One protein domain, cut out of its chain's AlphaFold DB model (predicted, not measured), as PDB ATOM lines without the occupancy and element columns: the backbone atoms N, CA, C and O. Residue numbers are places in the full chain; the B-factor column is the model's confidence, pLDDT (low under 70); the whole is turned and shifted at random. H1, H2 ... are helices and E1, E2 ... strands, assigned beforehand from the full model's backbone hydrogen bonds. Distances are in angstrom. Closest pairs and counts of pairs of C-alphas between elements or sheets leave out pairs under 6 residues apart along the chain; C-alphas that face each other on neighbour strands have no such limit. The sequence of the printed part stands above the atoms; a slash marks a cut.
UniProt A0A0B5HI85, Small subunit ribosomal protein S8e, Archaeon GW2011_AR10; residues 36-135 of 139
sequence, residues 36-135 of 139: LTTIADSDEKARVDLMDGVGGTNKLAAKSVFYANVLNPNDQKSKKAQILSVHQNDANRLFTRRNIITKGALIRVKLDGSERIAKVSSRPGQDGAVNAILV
ATOM      1  N   LEU A  36      26.549  24.642  17.355       92.81
ATOM      2  CA  LEU A  36      25.313  23.993  16.910       92.81
ATOM      3  C   LEU A  36      25.071  24.365  15.444       92.81
ATOM      4  O   LEU A  36      24.461  25.391  15.167       92.81
ATOM      5  N   THR A  37      25.606  23.565  14.520       95.12
ATOM      6  CA  THR A  37      25.493  23.817  13.078       95.12
ATOM      7  C   THR A  37      24.048  23.651  12.615       95.12
ATOM      8  O   THR A  37      23.486  22.566  12.771       95.12
ATOM      9  N   THR A  38      23.458  24.694  12.033       95.38
ATOM     10  CA  THR A  38      22.086  24.682  11.502       95.38
ATOM     11  C   THR A  38      22.062  24.667   9.975       95.38
ATOM     12  O   THR A  38      23.075  24.898   9.316       95.38
ATOM     13  N   ILE A  39      20.891  24.405   9.398       95.06
ATOM     14  CA  ILE A  39      20.660  24.554   7.956       95.06
ATOM     15  C   ILE A  39      20.401  26.039   7.650       95.06
ATOM     16  O   ILE A  39      19.668  26.695   8.389       95.06
ATOM     17  N   ALA A  40      21.039  26.573   6.608       93.94
ATOM     18  CA  ALA A  40      20.791  27.927   6.105       93.94
ATOM     19  C   ALA A  40      19.644  27.938   5.078       93.94
ATOM     20  O   ALA A  40      19.416  26.936   4.407       93.94
ATOM     21  N   ASP A  41      18.974  29.081   4.896       91.38
ATOM     22  CA  ASP A  41      17.940  29.218   3.853       91.38
ATOM     23  C   ASP A  41      18.537  29.300   2.437       91.38
ATOM     24  O   ASP A  41      17.902  28.905   1.462       91.38
ATOM     25  N   SER A  42      19.744  29.859   2.318       90.81
ATOM     26  CA  SER A  42      20.455  30.089   1.060       90.81
ATOM     27  C   SER A  42      21.962  29.917   1.246       90.81
ATOM     28  O   SER A  42      22.469  29.981   2.369       90.81
ATOM     29  N   ASP A  43      22.686  29.717   0.142       87.75
ATOM     30  CA  ASP A  43      24.146  29.544   0.156       87.75
ATOM     31  C   ASP A  43      24.874  30.786   0.694       87.75
ATOM     32  O   ASP A  43      25.799  30.671   1.487       87.75
ATOM     33  N   GLU A  44      24.385  31.983   0.368       88.06
ATOM     34  CA  GLU A  44      24.939  33.257   0.856       88.06
ATOM     35  C   GLU A  44      24.821  33.424   2.377       88.06
ATOM     36  O   GLU A  44      25.621  34.112   3.006       88.06
ATOM     37  N   LYS A  45      23.816  32.781   2.985       87.44
ATOM     38  CA  LYS A  45      23.608  32.766   4.438       87.44
ATOM     39  C   LYS A  45      24.385  31.642   5.129       87.44
ATOM     40  O   LYS A  45      24.311  31.521   6.358       87.44
ATOM     41  N   ALA A  46      25.094  30.792   4.383       89.56
ATOM     42  CA  ALA A  46      25.982  29.800   4.966       89.56
ATOM     43  C   ALA A  46      27.185  30.511   5.593       89.56
ATOM     44  O   ALA A  46      27.855  31.329   4.968       89.56
ATOM     45  N   ARG A  47      27.452  30.209   6.862       93.06
ATOM     46  CA  ARG A  47      28.474  30.886   7.650       93.06
ATOM     47  C   ARG A  47      29.443  29.876   8.226       93.06
ATOM     48  O   ARG A  47      29.058  28.970   8.969       93.06
ATOM     49  N   VAL A  48      30.718  30.104   7.943       93.62
ATOM     50  CA  VAL A  48      31.840  29.372   8.519       93.62
ATOM     51  C   VAL A  48      32.730  30.385   9.221       93.62
ATOM     52  O   VAL A  48      33.191  31.338   8.603       93.62
ATOM     53  N   ASP A  49      32.946  30.186  10.516       92.25
ATOM     54  CA  ASP A  49      33.854  31.020  11.295       92.25
ATOM     55  C   ASP A  49      35.225  30.338  11.382       92.25
ATOM     56  O   ASP A  49      35.317  29.122  11.588       92.25
ATOM     57  N   LEU A  50      36.292  31.126  11.278       92.69
ATOM     58  CA  LEU A  50      37.640  30.675  11.605       92.69
ATOM     59  C   LEU A  50      37.842  30.787  13.120       92.69
ATOM     60  O   LEU A  50      37.589  31.830  13.718       92.69
ATOM     61  N   MET A  51      38.251  29.687  13.747       89.50
ATOM     62  CA  MET A  51      38.538  29.613  15.175       89.50
ATOM     63  C   MET A  51      40.010  29.306  15.403       89.50
ATOM     64  O   MET A  51      40.516  28.282  14.936       89.50
ATOM     65  N   ASP A  52      40.655  30.150  16.198       88.31
ATOM     66  CA  ASP A  52      42.041  29.952  16.598       88.31
ATOM     67  C   ASP A  52      42.144  28.861  17.667       88.31
ATOM     68  O   ASP A  52      41.390  28.802  18.645       88.31
ATOM     69  N   GLY A  53      43.100  27.966  17.465       85.94
ATOM     70  CA  GLY A  53      43.498  26.925  18.396       85.94
ATOM     71  C   GLY A  53      44.782  27.275  19.149       85.94
ATOM     72  O   GLY A  53      45.337  28.367  19.056       85.94
ATOM     73  N   VAL A  54      45.274  26.310  19.921       85.81
ATOM     74  CA  VAL A  54      46.542  26.450  20.647       85.81
ATOM     75  C   VAL A  54      47.706  26.237  19.680       85.81
ATOM     76  O   VAL A  54      47.661  25.330  18.856       85.81
ATOM     77  N   GLY A  55      48.766  27.039  19.804       88.06
ATOM     78  CA  GLY A  55      49.980  26.863  19.001       88.06
ATOM     79  C   GLY A  55      49.846  27.313  17.543       88.06
ATOM     80  O   GLY A  55      50.535  26.773  16.688       88.06
ATOM     81  N   GLY A  56      48.953  28.267  17.250       88.12
ATOM     82  CA  GLY A  56      48.799  28.851  15.909       88.12
ATOM     83  C   GLY A  56      48.033  27.979  14.907       88.12
ATOM     84  O   GLY A  56      48.031  28.270  13.717       88.12
ATOM     85  N   THR A  57      47.389  26.900  15.360       91.00
ATOM     86  CA  THR A  57      46.512  26.085  14.507       91.00
ATOM     87  C   THR A  57      45.156  26.751  14.337       91.00
ATOM     88  O   THR A  57      44.599  27.204  15.332       91.00
ATOM     89  N   ASN A  58      44.560  26.669  13.151       92.06
ATOM     90  CA  ASN A  58      43.218  27.193  12.899       92.06
ATOM     91  C   ASN A  58      42.233  26.059  12.621       92.06
ATOM     92  O   ASN A  58      42.595  25.008  12.090       92.06
ATOM     93  N   LYS A  59      40.973  26.275  12.989       91.06
ATOM     94  CA  LYS A  59      39.855  25.365  12.734       91.06
ATOM     95  C   LYS A  59      38.724  26.111  12.050       91.06
ATOM     96  O   LYS A  59      38.545  27.304  12.276       91.06
ATOM     97  N   LEU A  60      37.933  25.395  11.259       93.56
ATOM     98  CA  LEU A  60      36.762  25.952  10.592       93.56
ATOM     99  C   LEU A  60      35.502  25.441  11.286       93.56
ATOM    100  O   LEU A  60      35.232  24.242  11.336       93.56
ATOM    101  N   ALA A  61      34.725  26.356  11.850       93.31
ATOM    102  CA  ALA A  61      33.488  26.042  12.540       93.31
ATOM    103  C   ALA A  61      32.296  26.464  11.680       93.31
ATOM    104  O   ALA A  61      31.955  27.645  11.607       93.31
ATOM    105  N   ALA A  62      31.623  25.495  11.057       94.69
ATOM    106  CA  ALA A  62      30.399  25.765  10.314       94.69
ATOM    107  C   ALA A  62      29.249  26.107  11.278       94.69
ATOM    108  O   ALA A  62      28.812  25.258  12.060       94.69
ATOM    109  N   LYS A  63      28.760  27.350  11.239       94.12
ATOM    110  CA  LYS A  63      27.588  27.812  12.003       94.12
ATOM    111  C   LYS A  63      26.300  27.470  11.273       94.12
ATOM    112  O   LYS A  63      25.376  26.947  11.886       94.12
ATOM    113  N   SER A  64      26.276  27.719   9.971       94.81
ATOM    114  CA  SER A  64      25.152  27.412   9.097       94.81
ATOM    115  C   SER A  64      25.663  26.850   7.775       94.81
ATOM    116  O   SER A  64      26.703  27.272   7.272       94.81
ATOM    117  N   VAL A  65      24.951  25.869   7.228       95.44
ATOM    118  CA  VAL A  65      25.342  25.153   6.006       95.44
ATOM    119  C   VAL A  65      24.140  24.952   5.095       95.44
ATOM    120  O   VAL A  65      23.035  24.694   5.567       95.44
ATOM    121  N   PHE A  66      24.363  25.056   3.788       94.94
ATOM    122  CA  PHE A  66      23.320  24.863   2.778       94.94
ATOM    123  C   PHE A  66      23.542  23.593   1.945       94.94
ATOM    124  O   PHE A  66      22.600  22.869   1.616       94.94
ATOM    125  N   TYR A  67      24.805  23.277   1.657       95.00
ATOM    126  CA  TYR A  67      25.199  22.118   0.864       95.00
ATOM    127  C   TYR A  67      25.922  21.057   1.698       95.00
ATOM    128  O   TYR A  67      26.615  21.365   2.668       95.00
ATOM    129  N   ALA A  68      25.803  19.806   1.262       95.12
ATOM    130  CA  ALA A  68      26.622  18.686   1.701       95.12
ATOM    131  C   ALA A  68      27.282  18.005   0.497       95.12
ATOM    132  O   ALA A  68      26.696  17.923  -0.584       95.12
ATOM    133  N   ASN A  69      28.478  17.459   0.701       95.12
ATOM    134  CA  ASN A  69      29.091  16.535  -0.246       95.12
ATOM    135  C   ASN A  69      28.614  15.124   0.086       95.12
ATOM    136  O   ASN A  69      28.915  14.600   1.159       95.12
ATOM    137  N   VAL A  70      27.856  14.516  -0.820       94.38
ATOM    138  CA  VAL A  70      27.263  13.193  -0.625       94.38
ATOM    139  C   VAL A  70      27.997  12.183  -1.491       94.38
ATOM    140  O   VAL A  70      28.039  12.323  -2.712       94.38
ATOM    141  N   LEU A  71      28.576  11.169  -0.855       93.12
ATOM    142  CA  LEU A  71      29.222  10.036  -1.506       93.12
ATOM    143  C   LEU A  71      28.189   8.946  -1.811       93.12
ATOM    144  O   LEU A  71      27.504   8.477  -0.895       93.12
ATOM    145  N   ASN A  72      28.108   8.521  -3.074       89.44
ATOM    146  CA  ASN A  72      27.415   7.287  -3.440       89.44
ATOM    147  C   ASN A  72      28.354   6.088  -3.181       89.44
ATOM    148  O   ASN A  72      29.423   6.052  -3.795       89.44
ATOM    149  N   PRO A  73      28.007   5.128  -2.299       85.69
ATOM    150  CA  PRO A  73      28.867   3.978  -2.015       85.69
ATOM    151  C   PRO A  73      29.127   3.083  -3.239       85.69
ATOM    152  O   PRO A  73      30.225   2.542  -3.340       85.69
ATOM    153  N   ASN A  74      28.183   2.979  -4.182       85.81
ATOM    154  CA  ASN A  74      28.337   2.122  -5.369       85.81
ATOM    155  C   ASN A  74      29.271   2.730  -6.412       85.81
ATOM    156  O   ASN A  74      30.191   2.078  -6.892       85.81
ATOM    157  N   ASP A  75      29.049   4.003  -6.741       83.44
ATOM    158  CA  ASP A  75      29.822   4.681  -7.786       83.44
ATOM    159  C   ASP A  75      31.145   5.252  -7.260       83.44
ATOM    160  O   ASP A  75      31.947   5.755  -8.046       83.44
ATOM    161  N   GLN A  76      31.331   5.278  -5.932       86.19
ATOM    162  CA  GLN A  76      32.422   5.959  -5.217       86.19
ATOM    163  C   GLN A  76      32.608   7.436  -5.613       86.19
ATOM    164  O   GLN A  76      33.659   8.037  -5.389       86.19
ATOM    165  N   LYS A  77      31.568   8.055  -6.178       89.75
ATOM    166  CA  LYS A  77      31.567   9.455  -6.610       89.75
ATOM    167  C   LYS A  77      30.848  10.324  -5.591       89.75
ATOM    168  O   LYS A  77      29.763   9.985  -5.114       89.75
ATOM    169  N   SER A  78      31.449  11.468  -5.285       91.50
ATOM    170  CA  SER A  78      30.845  12.509  -4.458       91.50
ATOM    171  C   SER A  78      30.140  13.547  -5.323       91.50
ATOM    172  O   SER A  78      30.723  14.051  -6.283       91.50
ATOM    173  N   LYS A  79      28.913  13.913  -4.955       92.69
ATOM    174  CA  LYS A  79      28.158  15.007  -5.575       92.69
ATOM    175  C   LYS A  79      27.798  16.058  -4.530       92.69
ATOM    176  O   LYS A  79      27.513  15.726  -3.378       92.69
ATOM    177  N   LYS A  80      27.793  17.327  -4.939       93.50
ATOM    178  CA  LYS A  80      27.288  18.435  -4.122       93.50
ATOM    179  C   LYS A  80      25.760  18.381  -4.135       93.50
ATOM    180  O   LYS A  80      25.159  18.388  -5.204       93.50
ATOM    181  N   ALA A  81      25.144  18.311  -2.961       93.94
ATOM    182  CA  ALA A  81      23.700  18.192  -2.800       93.94
ATOM    183  C   ALA A  81      23.179  19.223  -1.797       93.94
ATOM    184  O   ALA A  81      23.858  19.554  -0.823       93.94
ATOM    185  N   GLN A  82      21.973  19.732  -2.034       94.38
ATOM    186  CA  GLN A  82      21.318  20.670  -1.123       94.38
ATOM    187  C   GLN A  82      20.754  19.913   0.083       94.38
ATOM    188  O   GLN A  82      20.145  18.854  -0.081       94.38
ATOM    189  N   ILE A  83      20.933  20.456   1.287       94.56
ATOM    190  CA  ILE A  83      20.363  19.901   2.519       94.56
ATOM    191  C   ILE A  83      18.963  20.490   2.716       94.56
ATOM    192  O   ILE A  83      18.804  21.706   2.732       94.56
ATOM    193  N   LEU A  84      17.951  19.636   2.880       93.69
ATOM    194  CA  LEU A  84      16.565  20.068   3.097       93.69
ATOM    195  C   LEU A  84      16.213  20.108   4.586       93.69
ATOM    196  O   LEU A  84      15.708  21.099   5.101       93.69
ATOM    197  N   SER A  85      16.452  19.001   5.289       94.25
ATOM    198  CA  SER A  85      16.112  18.853   6.708       94.25
ATOM    199  C   SER A  85      16.935  17.748   7.363       94.25
ATOM    200  O   SER A  85      17.485  16.873   6.690       94.25
ATOM    201  N   VAL A  86      17.007  17.766   8.693       95.06
ATOM    202  CA  VAL A  86      17.556  16.647   9.467       95.06
ATOM    203  C   VAL A  86      16.433  15.640   9.711       95.06
ATOM    204  O   VAL A  86      15.393  15.994  10.258       95.06
ATOM    205  N   HIS A  87      16.627  14.383   9.309       93.44
ATOM    206  CA  HIS A  87      15.646  13.316   9.515       93.44
ATOM    207  C   HIS A  87      15.730  12.742  10.933       93.44
ATOM    208  O   HIS A  87      14.737  12.699  11.654       93.44
ATOM    209  N   GLN A  88      16.932  12.348  11.356       93.62
ATOM    210  CA  GLN A  88      17.174  11.757  12.669       93.62
ATOM    211  C   GLN A  88      18.565  12.127  13.170       93.62
ATOM    212  O   GLN A  88      19.526  12.193  12.404       93.62
ATOM    213  N   ASN A  89      18.674  12.353  14.475       94.31
ATOM    214  CA  ASN A  89      19.946  12.574  15.137       94.31
ATOM    215  C   ASN A  89      20.007  11.756  16.432       94.31
ATOM    216  O   ASN A  89      19.266  12.031  17.377       94.31
ATOM    217  N   ASP A  90      20.914  10.781  16.474       91.62
ATOM    218  CA  ASP A  90      21.080   9.873  17.614       91.62
ATOM    219  C   ASP A  90      21.624  10.584  18.862       91.62
ATOM    220  O   ASP A  90      21.406  10.130  19.982       91.62
ATOM    221  N   ALA A  91      22.301  11.727  18.699       91.50
ATOM    222  CA  ALA A  91      22.857  12.471  19.825       91.50
ATOM    223  C   ALA A  91      21.766  13.111  20.698       91.50
ATOM    224  O   ALA A  91      21.908  13.183  21.918       91.50
ATOM    225  N   ASN A  92      20.691  13.620  20.083       93.88
ATOM    226  CA  ASN A  92      19.555  14.200  20.798       93.88
ATOM    227  C   ASN A  92      18.332  14.348  19.879       93.88
ATOM    228  O   ASN A  92      18.399  15.009  18.843       93.88
ATOM    229  N   ARG A  93      17.165  13.876  20.329       91.88
ATOM    230  CA  ARG A  93      15.882  14.034  19.618       91.88
ATOM    231  C   ARG A  93      15.505  15.498  19.337       91.88
ATOM    232  O   ARG A  93      14.868  15.799  18.330       91.88
ATOM    233  N   LEU A  94      15.890  16.430  20.210       94.69
ATOM    234  CA  LEU A  94      15.631  17.866  20.033       94.69
ATOM    235  C   LEU A  94      16.498  18.502  18.939       94.69
ATOM    236  O   LEU A  94      16.198  19.614  18.505       94.69
ATOM    237  N   PHE A  95      17.579  17.846  18.510       94.94
ATOM    238  CA  PHE A  95      18.410  18.339  17.411       94.94
ATOM    239  C   PHE A  95      17.722  18.168  16.066       94.94
ATOM    240  O   PHE A  95      17.811  19.073  15.245       94.94
ATOM    241  N   THR A  96      16.937  17.106  15.890       94.19
ATOM    242  CA  THR A  96      16.089  16.932  14.706       94.19
ATOM    243  C   THR A  96      15.117  18.101  14.543       94.19
ATOM    244  O   THR A  96      15.061  18.714  13.486       94.19
ATOM    245  N   ARG A  97      14.414  18.493  15.617       93.12
ATOM    246  CA  ARG A  97      13.436  19.601  15.579       93.12
ATOM    247  C   ARG A  97      14.060  20.957  15.246       93.12
ATOM    248  O   ARG A  97      13.404  21.801  14.656       93.12
ATOM    249  N   ARG A  98      15.311  21.168  15.660       94.19
ATOM    250  CA  ARG A  98      16.063  22.415  15.441       94.19
ATOM    251  C   ARG A  98      16.947  22.372  14.194       94.19
ATOM    252  O   ARG A  98      17.723  23.299  13.995       94.19
ATOM    253  N   ASN A  99      16.871  21.305  13.395       94.31
ATOM    254  CA  ASN A  99      17.733  21.083  12.234       94.31
ATOM    255  C   ASN A  99      19.237  21.217  12.550       94.31
ATOM    256  O   ASN A  99      19.996  21.802  11.780       94.31
ATOM    257  N   ILE A 100      19.669  20.679  13.695       95.94
ATOM    258  CA  ILE A 100      21.077  20.694  14.104       95.94
ATOM    259  C   ILE A 100      21.799  19.476  13.526       95.94
ATOM    260  O   ILE A 100      21.410  18.326  13.765       95.94
ATOM    261  N   ILE A 101      22.891  19.742  12.813       95.69
ATOM    262  CA  ILE A 101      23.708  18.736  12.139       95.69
ATOM    263  C   ILE A 101      24.905  18.369  13.018       95.69
ATOM    264  O   ILE A 101      25.716  19.213  13.396       95.69
ATOM    265  N   THR A 102      25.048  17.078  13.302       95.56
ATOM    266  CA  THR A 102      26.211  16.504  13.989       95.56
ATOM    267  C   THR A 102      26.743  15.312  13.206       95.56
ATOM    268  O   THR A 102      26.061  14.767  12.336       95.56
ATOM    269  N   LYS A 103      27.957  14.863  13.539       94.88
ATOM    270  CA  LYS A 103      28.478  13.594  13.023       94.88
ATOM    271  C   LYS A 103      27.483  12.468  13.326       94.88
ATOM    272  O   LYS A 103      27.025  12.350  14.460       94.88
ATOM    273  N   GLY A 104      27.165  11.657  12.322       93.44
ATOM    274  CA  GLY A 104      26.227  10.541  12.423       93.44
ATOM    275  C   GLY A 104      24.757  10.901  12.210       93.44
ATOM    276  O   GLY A 104      23.949   9.982  12.125       93.44
ATOM    277  N   ALA A 105      24.402  12.185  12.083       95.38
ATOM    278  CA  ALA A 105      23.027  12.582  11.793       95.38
ATOM    279  C   ALA A 105      22.581  12.071  10.411       95.38
ATOM    280  O   ALA A 105      23.358  12.087   9.453       95.38
ATOM    281  N   LEU A 106      21.323  11.647  10.311       95.12
ATOM    282  CA  LEU A 106      20.655  11.336   9.053       95.12
ATOM    283  C   LEU A 106      20.010  12.611   8.514       95.12
ATOM    284  O   LEU A 106      19.151  13.207   9.168       95.12
ATOM    285  N   ILE A 107      20.426  13.033   7.326       95.12
ATOM    286  CA  ILE A 107      19.965  14.243   6.646       95.12
ATOM    287  C   ILE A 107      19.198  13.881   5.375       95.12
ATOM    288  O   ILE A 107      19.546  12.921   4.687       95.12
ATOM    289  N   ARG A 108      18.164  14.663   5.056       94.38
ATOM    290  CA  ARG A 108      17.497  14.627   3.752       94.38
ATOM    291  C   ARG A 108      18.217  15.573   2.810       94.38
ATOM    292  O   ARG A 108      18.334  16.767   3.100       94.38
ATOM    293  N   VAL A 109      18.685  15.036   1.694       94.94
ATOM    294  CA  VAL A 109      19.401  15.780   0.659       94.94
ATOM    295  C   VAL A 109      18.655  15.697  -0.663       94.94
ATOM    296  O   VAL A 109      18.099  14.656  -1.006       94.94
ATOM    297  N   LYS A 110      18.669  16.796  -1.416       93.19
ATOM    298  CA  LYS A 110      18.182  16.846  -2.793       93.19
ATOM    299  C   LYS A 110      19.354  16.566  -3.727       93.19
ATOM    300  O   LYS A 110      20.259  17.393  -3.847       93.19
ATOM    301  N   LEU A 111      19.342  15.398  -4.363       86.19
ATOM    302  CA  LEU A 111      20.380  14.951  -5.290       86.19
ATOM    303  C   LEU A 111      19.714  14.565  -6.613       86.19
ATOM    304  O   LEU A 111      18.817  13.726  -6.630       86.19
ATOM    305  N   ASP A 112      20.112  15.225  -7.704       79.25
ATOM    306  CA  ASP A 112      19.559  15.030  -9.055       79.25
ATOM    307  C   ASP A 112      18.012  15.088  -9.105       79.25
ATOM    308  O   ASP A 112      17.355  14.334  -9.814       79.25
ATOM    309  N   GLY A 113      17.411  15.973  -8.299       77.00
ATOM    310  CA  GLY A 113      15.958  16.183  -8.233       77.00
ATOM    311  C   GLY A 113      15.187  15.229  -7.314       77.00
ATOM    312  O   GLY A 113      14.024  15.498  -7.035       77.00
ATOM    313  N   SER A 114      15.825  14.180  -6.785       82.25
ATOM    314  CA  SER A 114      15.209  13.230  -5.847       82.25
ATOM    315  C   SER A 114      15.637  13.489  -4.402       82.25
ATOM    316  O   SER A 114      16.791  13.837  -4.135       82.25
ATOM    317  N   GLU A 115      14.721  13.279  -3.458       87.81
ATOM    318  CA  GLU A 115      15.034  13.291  -2.028       87.81
ATOM    319  C   GLU A 115      15.663  11.960  -1.618       87.81
ATOM    320  O   GLU A 115      15.109  10.891  -1.867       87.81
ATOM    321  N   ARG A 116      16.838  12.017  -0.989       90.25
ATOM    322  CA  ARG A 116      17.537  10.836  -0.476       90.25
ATOM    323  C   ARG A 116      18.004  11.061   0.952       90.25
ATOM    324  O   ARG A 116      18.238  12.196   1.373       90.25
ATOM    325  N   ILE A 117      18.160   9.968   1.690       92.94
ATOM    326  CA  ILE A 117      18.687   9.989   3.053       92.94
ATOM    327  C   ILE A 117      20.193   9.736   2.999       92.94
ATOM    328  O   ILE A 117      20.667   8.788   2.374       92.94
ATOM    329  N   ALA A 118      20.957  10.590   3.670       93.81
ATOM    330  CA  ALA A 118      22.398  10.447   3.796       93.81
ATOM    331  C   ALA A 118      22.825  10.557   5.263       93.81
ATOM    332  O   ALA A 118      22.261  11.327   6.037       93.81
ATOM    333  N   LYS A 119      23.843   9.791   5.648       94.94
ATOM    334  CA  LYS A 119      24.442   9.806   6.981       94.94
ATOM    335  C   LYS A 119      25.681  10.685   6.988       94.94
ATOM    336  O   LYS A 119      26.627  10.434   6.245       94.94
ATOM    337  N   VAL A 120      25.706  11.689   7.855       96.31
ATOM    338  CA  VAL A 120      26.846  12.603   8.000       96.31
ATOM    339  C   VAL A 120      28.050  11.866   8.591       96.31
ATOM    340  O   VAL A 120      27.954  11.252   9.655       96.31
ATOM    341  N   SER A 121      29.203  11.955   7.930       95.38
ATOM    342  CA  SER A 121      30.464  11.338   8.363       95.38
ATOM    343  C   SER A 121      31.452  12.343   8.973       95.38
ATOM    344  O   SER A 121      32.250  11.957   9.835       95.38
ATOM    345  N   SER A 122      31.383  13.622   8.583       94.75
ATOM    346  CA  SER A 122      32.280  14.690   9.057       94.75
ATOM    347  C   SER A 122      31.862  15.300  10.404       94.75
ATOM    348  O   SER A 122      30.796  14.992  10.944       94.75
ATOM    349  N   ARG A 123      32.717  16.170  10.972       94.75
ATOM    350  CA  ARG A 123      32.417  17.005  12.152       94.75
ATOM    351  C   ARG A 123      32.337  18.484  11.733       94.75
ATOM    352  O   ARG A 123      33.344  19.191  11.805       94.75
ATOM    353  N   PRO A 124      31.150  18.993  11.366       94.25
ATOM    354  CA  PRO A 124      31.020  20.315  10.740       94.25
ATOM    355  C   PRO A 124      31.550  21.480  11.593       94.25
ATOM    356  O   PRO A 124      32.121  22.432  11.070       94.25
ATOM    357  N   GLY A 125      31.435  21.388  12.920       92.50
ATOM    358  CA  GLY A 125      31.932  22.412  13.845       92.50
ATOM    359  C   GLY A 125      33.456  22.458  14.035       92.50
ATOM    360  O   GLY A 125      33.919  23.277  14.825       92.50
ATOM    361  N   GLN A 126      34.224  21.566  13.403       91.69
ATOM    362  CA  GLN A 126      35.698  21.550  13.445       91.69
ATOM    363  C   GLN A 126      36.316  21.522  12.040       91.69
ATOM    364  O   GLN A 126      37.357  22.142  11.831       91.69
ATOM    365  N   ASP A 127      35.681  20.796  11.114       91.94
ATOM    366  CA  ASP A 127      36.163  20.595   9.746       91.94
ATOM    367  C   ASP A 127      35.610  21.664   8.773       91.94
ATOM    368  O   ASP A 127      36.137  21.834   7.679       91.94
ATOM    369  N   GLY A 128      34.532  22.372   9.135       91.25
ATOM    370  CA  GLY A 128      33.923  23.443   8.332       91.25
ATOM    371  C   GLY A 128      33.013  22.983   7.188       91.25
ATOM    372  O   GLY A 128      32.285  23.800   6.632       91.25
ATOM    373  N   ALA A 129      33.003  21.687   6.862       93.56
ATOM    374  CA  ALA A 129      32.209  21.118   5.774       93.56
ATOM    375  C   ALA A 129      31.345  19.926   6.224       93.56
ATOM    376  O   ALA A 129      31.698  19.166   7.136       93.56
ATOM    377  N   VAL A 130      30.210  19.731   5.545       96.00
ATOM    378  CA  VAL A 130      29.333  18.566   5.731       96.00
ATOM    379  C   VAL A 130      29.615  17.547   4.636       96.00
ATOM    380  O   VAL A 130      29.274  17.759   3.475       96.00
ATOM    381  N   ASN A 131      30.190  16.414   5.028       95.62
ATOM    382  CA  ASN A 131      30.329  15.245   4.173       95.62
ATOM    383  C   ASN A 131      29.375  14.165   4.677       95.62
ATOM    384  O   ASN A 131      29.255  13.943   5.886       95.62
ATOM    385  N   ALA A 132      28.702  13.495   3.752       95.19
ATOM    386  CA  ALA A 132      27.731  12.461   4.051       95.19
ATOM    387  C   ALA A 132      27.865  11.278   3.089       95.19
ATOM    388  O   ALA A 132      28.387  11.403   1.983       95.19
ATOM    389  N   ILE A 133      27.389  10.121   3.527       94.56
ATOM    390  CA  ILE A 133      27.339   8.882   2.751       94.56
ATOM    391  C   ILE A 133      25.871   8.537   2.545       94.56
ATOM    392  O   ILE A 133      25.089   8.602   3.493       94.56
ATOM    393  N   LEU A 134      25.490   8.200   1.318       93.00
ATOM    394  CA  LEU A 134      24.120   7.811   1.004       93.00
ATOM    395  C   LEU A 134      23.745   6.529   1.756       93.00
ATOM    396  O   LEU A 134      24.526   5.580   1.788       93.00
ATOM    397  N   VAL A 135      22.569   6.512   2.385       88.69
ATOM    398  CA  VAL A 135      22.045   5.305   3.028       88.69
ATOM    399  C   VAL A 135      21.151   4.614   2.014       88.69
ATOM    400  O   VAL A 135      20.116   5.152   1.632       88.69
TER     401      VAL A 135
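This is residues 36 to 135 of the 139 residues of the protein "Small subunit ribosomal protein S8e" of Archaeon GW2011_AR10 (UniProt A0A0B5HI85). A small closed barrel of five strands, E3 to E7, makes the body, and the hairpin of E1 and E2 reaches away from it as an arm. H1 lies outside the barrel and H2 packs on E2. The printed part has 100 residues, with seven named strands and two named helices in the order E1 E2 E3 E4 H1 E5 E6 H2 E7: mostly strand. The whole is compact, with a radius of gyration of the C-alphas of 13.4 A and spans of 43 by 31 by 27 A.

E1, residues 47 to 52, and E2, residues 58 to 65, form an antiparallel hairpin, with N 49 and O 61 2.9 A apart. E3, residues 67 to 71, and E4, residues 78 to 88, form another, with N 68 and O 81 2.9 A apart. E4 bends by 88 degrees at residue 84. H1, residues 93 to 97, is on the barrel and outside it; its closest C-alpha pair with E4 is Thr 96 and Val 86, 5.4 A. E5, residues 106 to 111, is antiparallel to E4, N 84 to O 108 2.9 A, and forms a hairpin with E6, residues 114 to 120, N 109 to O 116 2.9 A. H2, residues 124 to 127, is not on the barrel; the closest C-alphas of H2 and E2 are Gly 125 and Ala 61, 4.2 A. E7, residues 131 to 134, is antiparallel to E6, N 133 to O 119 2.8 A, and parallel to E3, N 132 to O 69 2.8 A. H1 has 0 of 1 O i to N i+4 pairs and 1 of 2 O i to N i+3 pairs within hydrogen-bond range; H2 is too short for the former.

E1 begins at C-alpha 47 (28.474, 30.886, 7.650) and E7 ends at C-alpha 134 (24.120, 7.811, 1.004). From first to last C-alpha, E4 measures 21.9 A, E2 19.3 A and E6 18.1 A.

The C-alphas farthest apart, Gly 55 and Gly 113, are 44.9 A apart. The printed part has no cut and no long link, and no printed residue is under 70 in pLDDT.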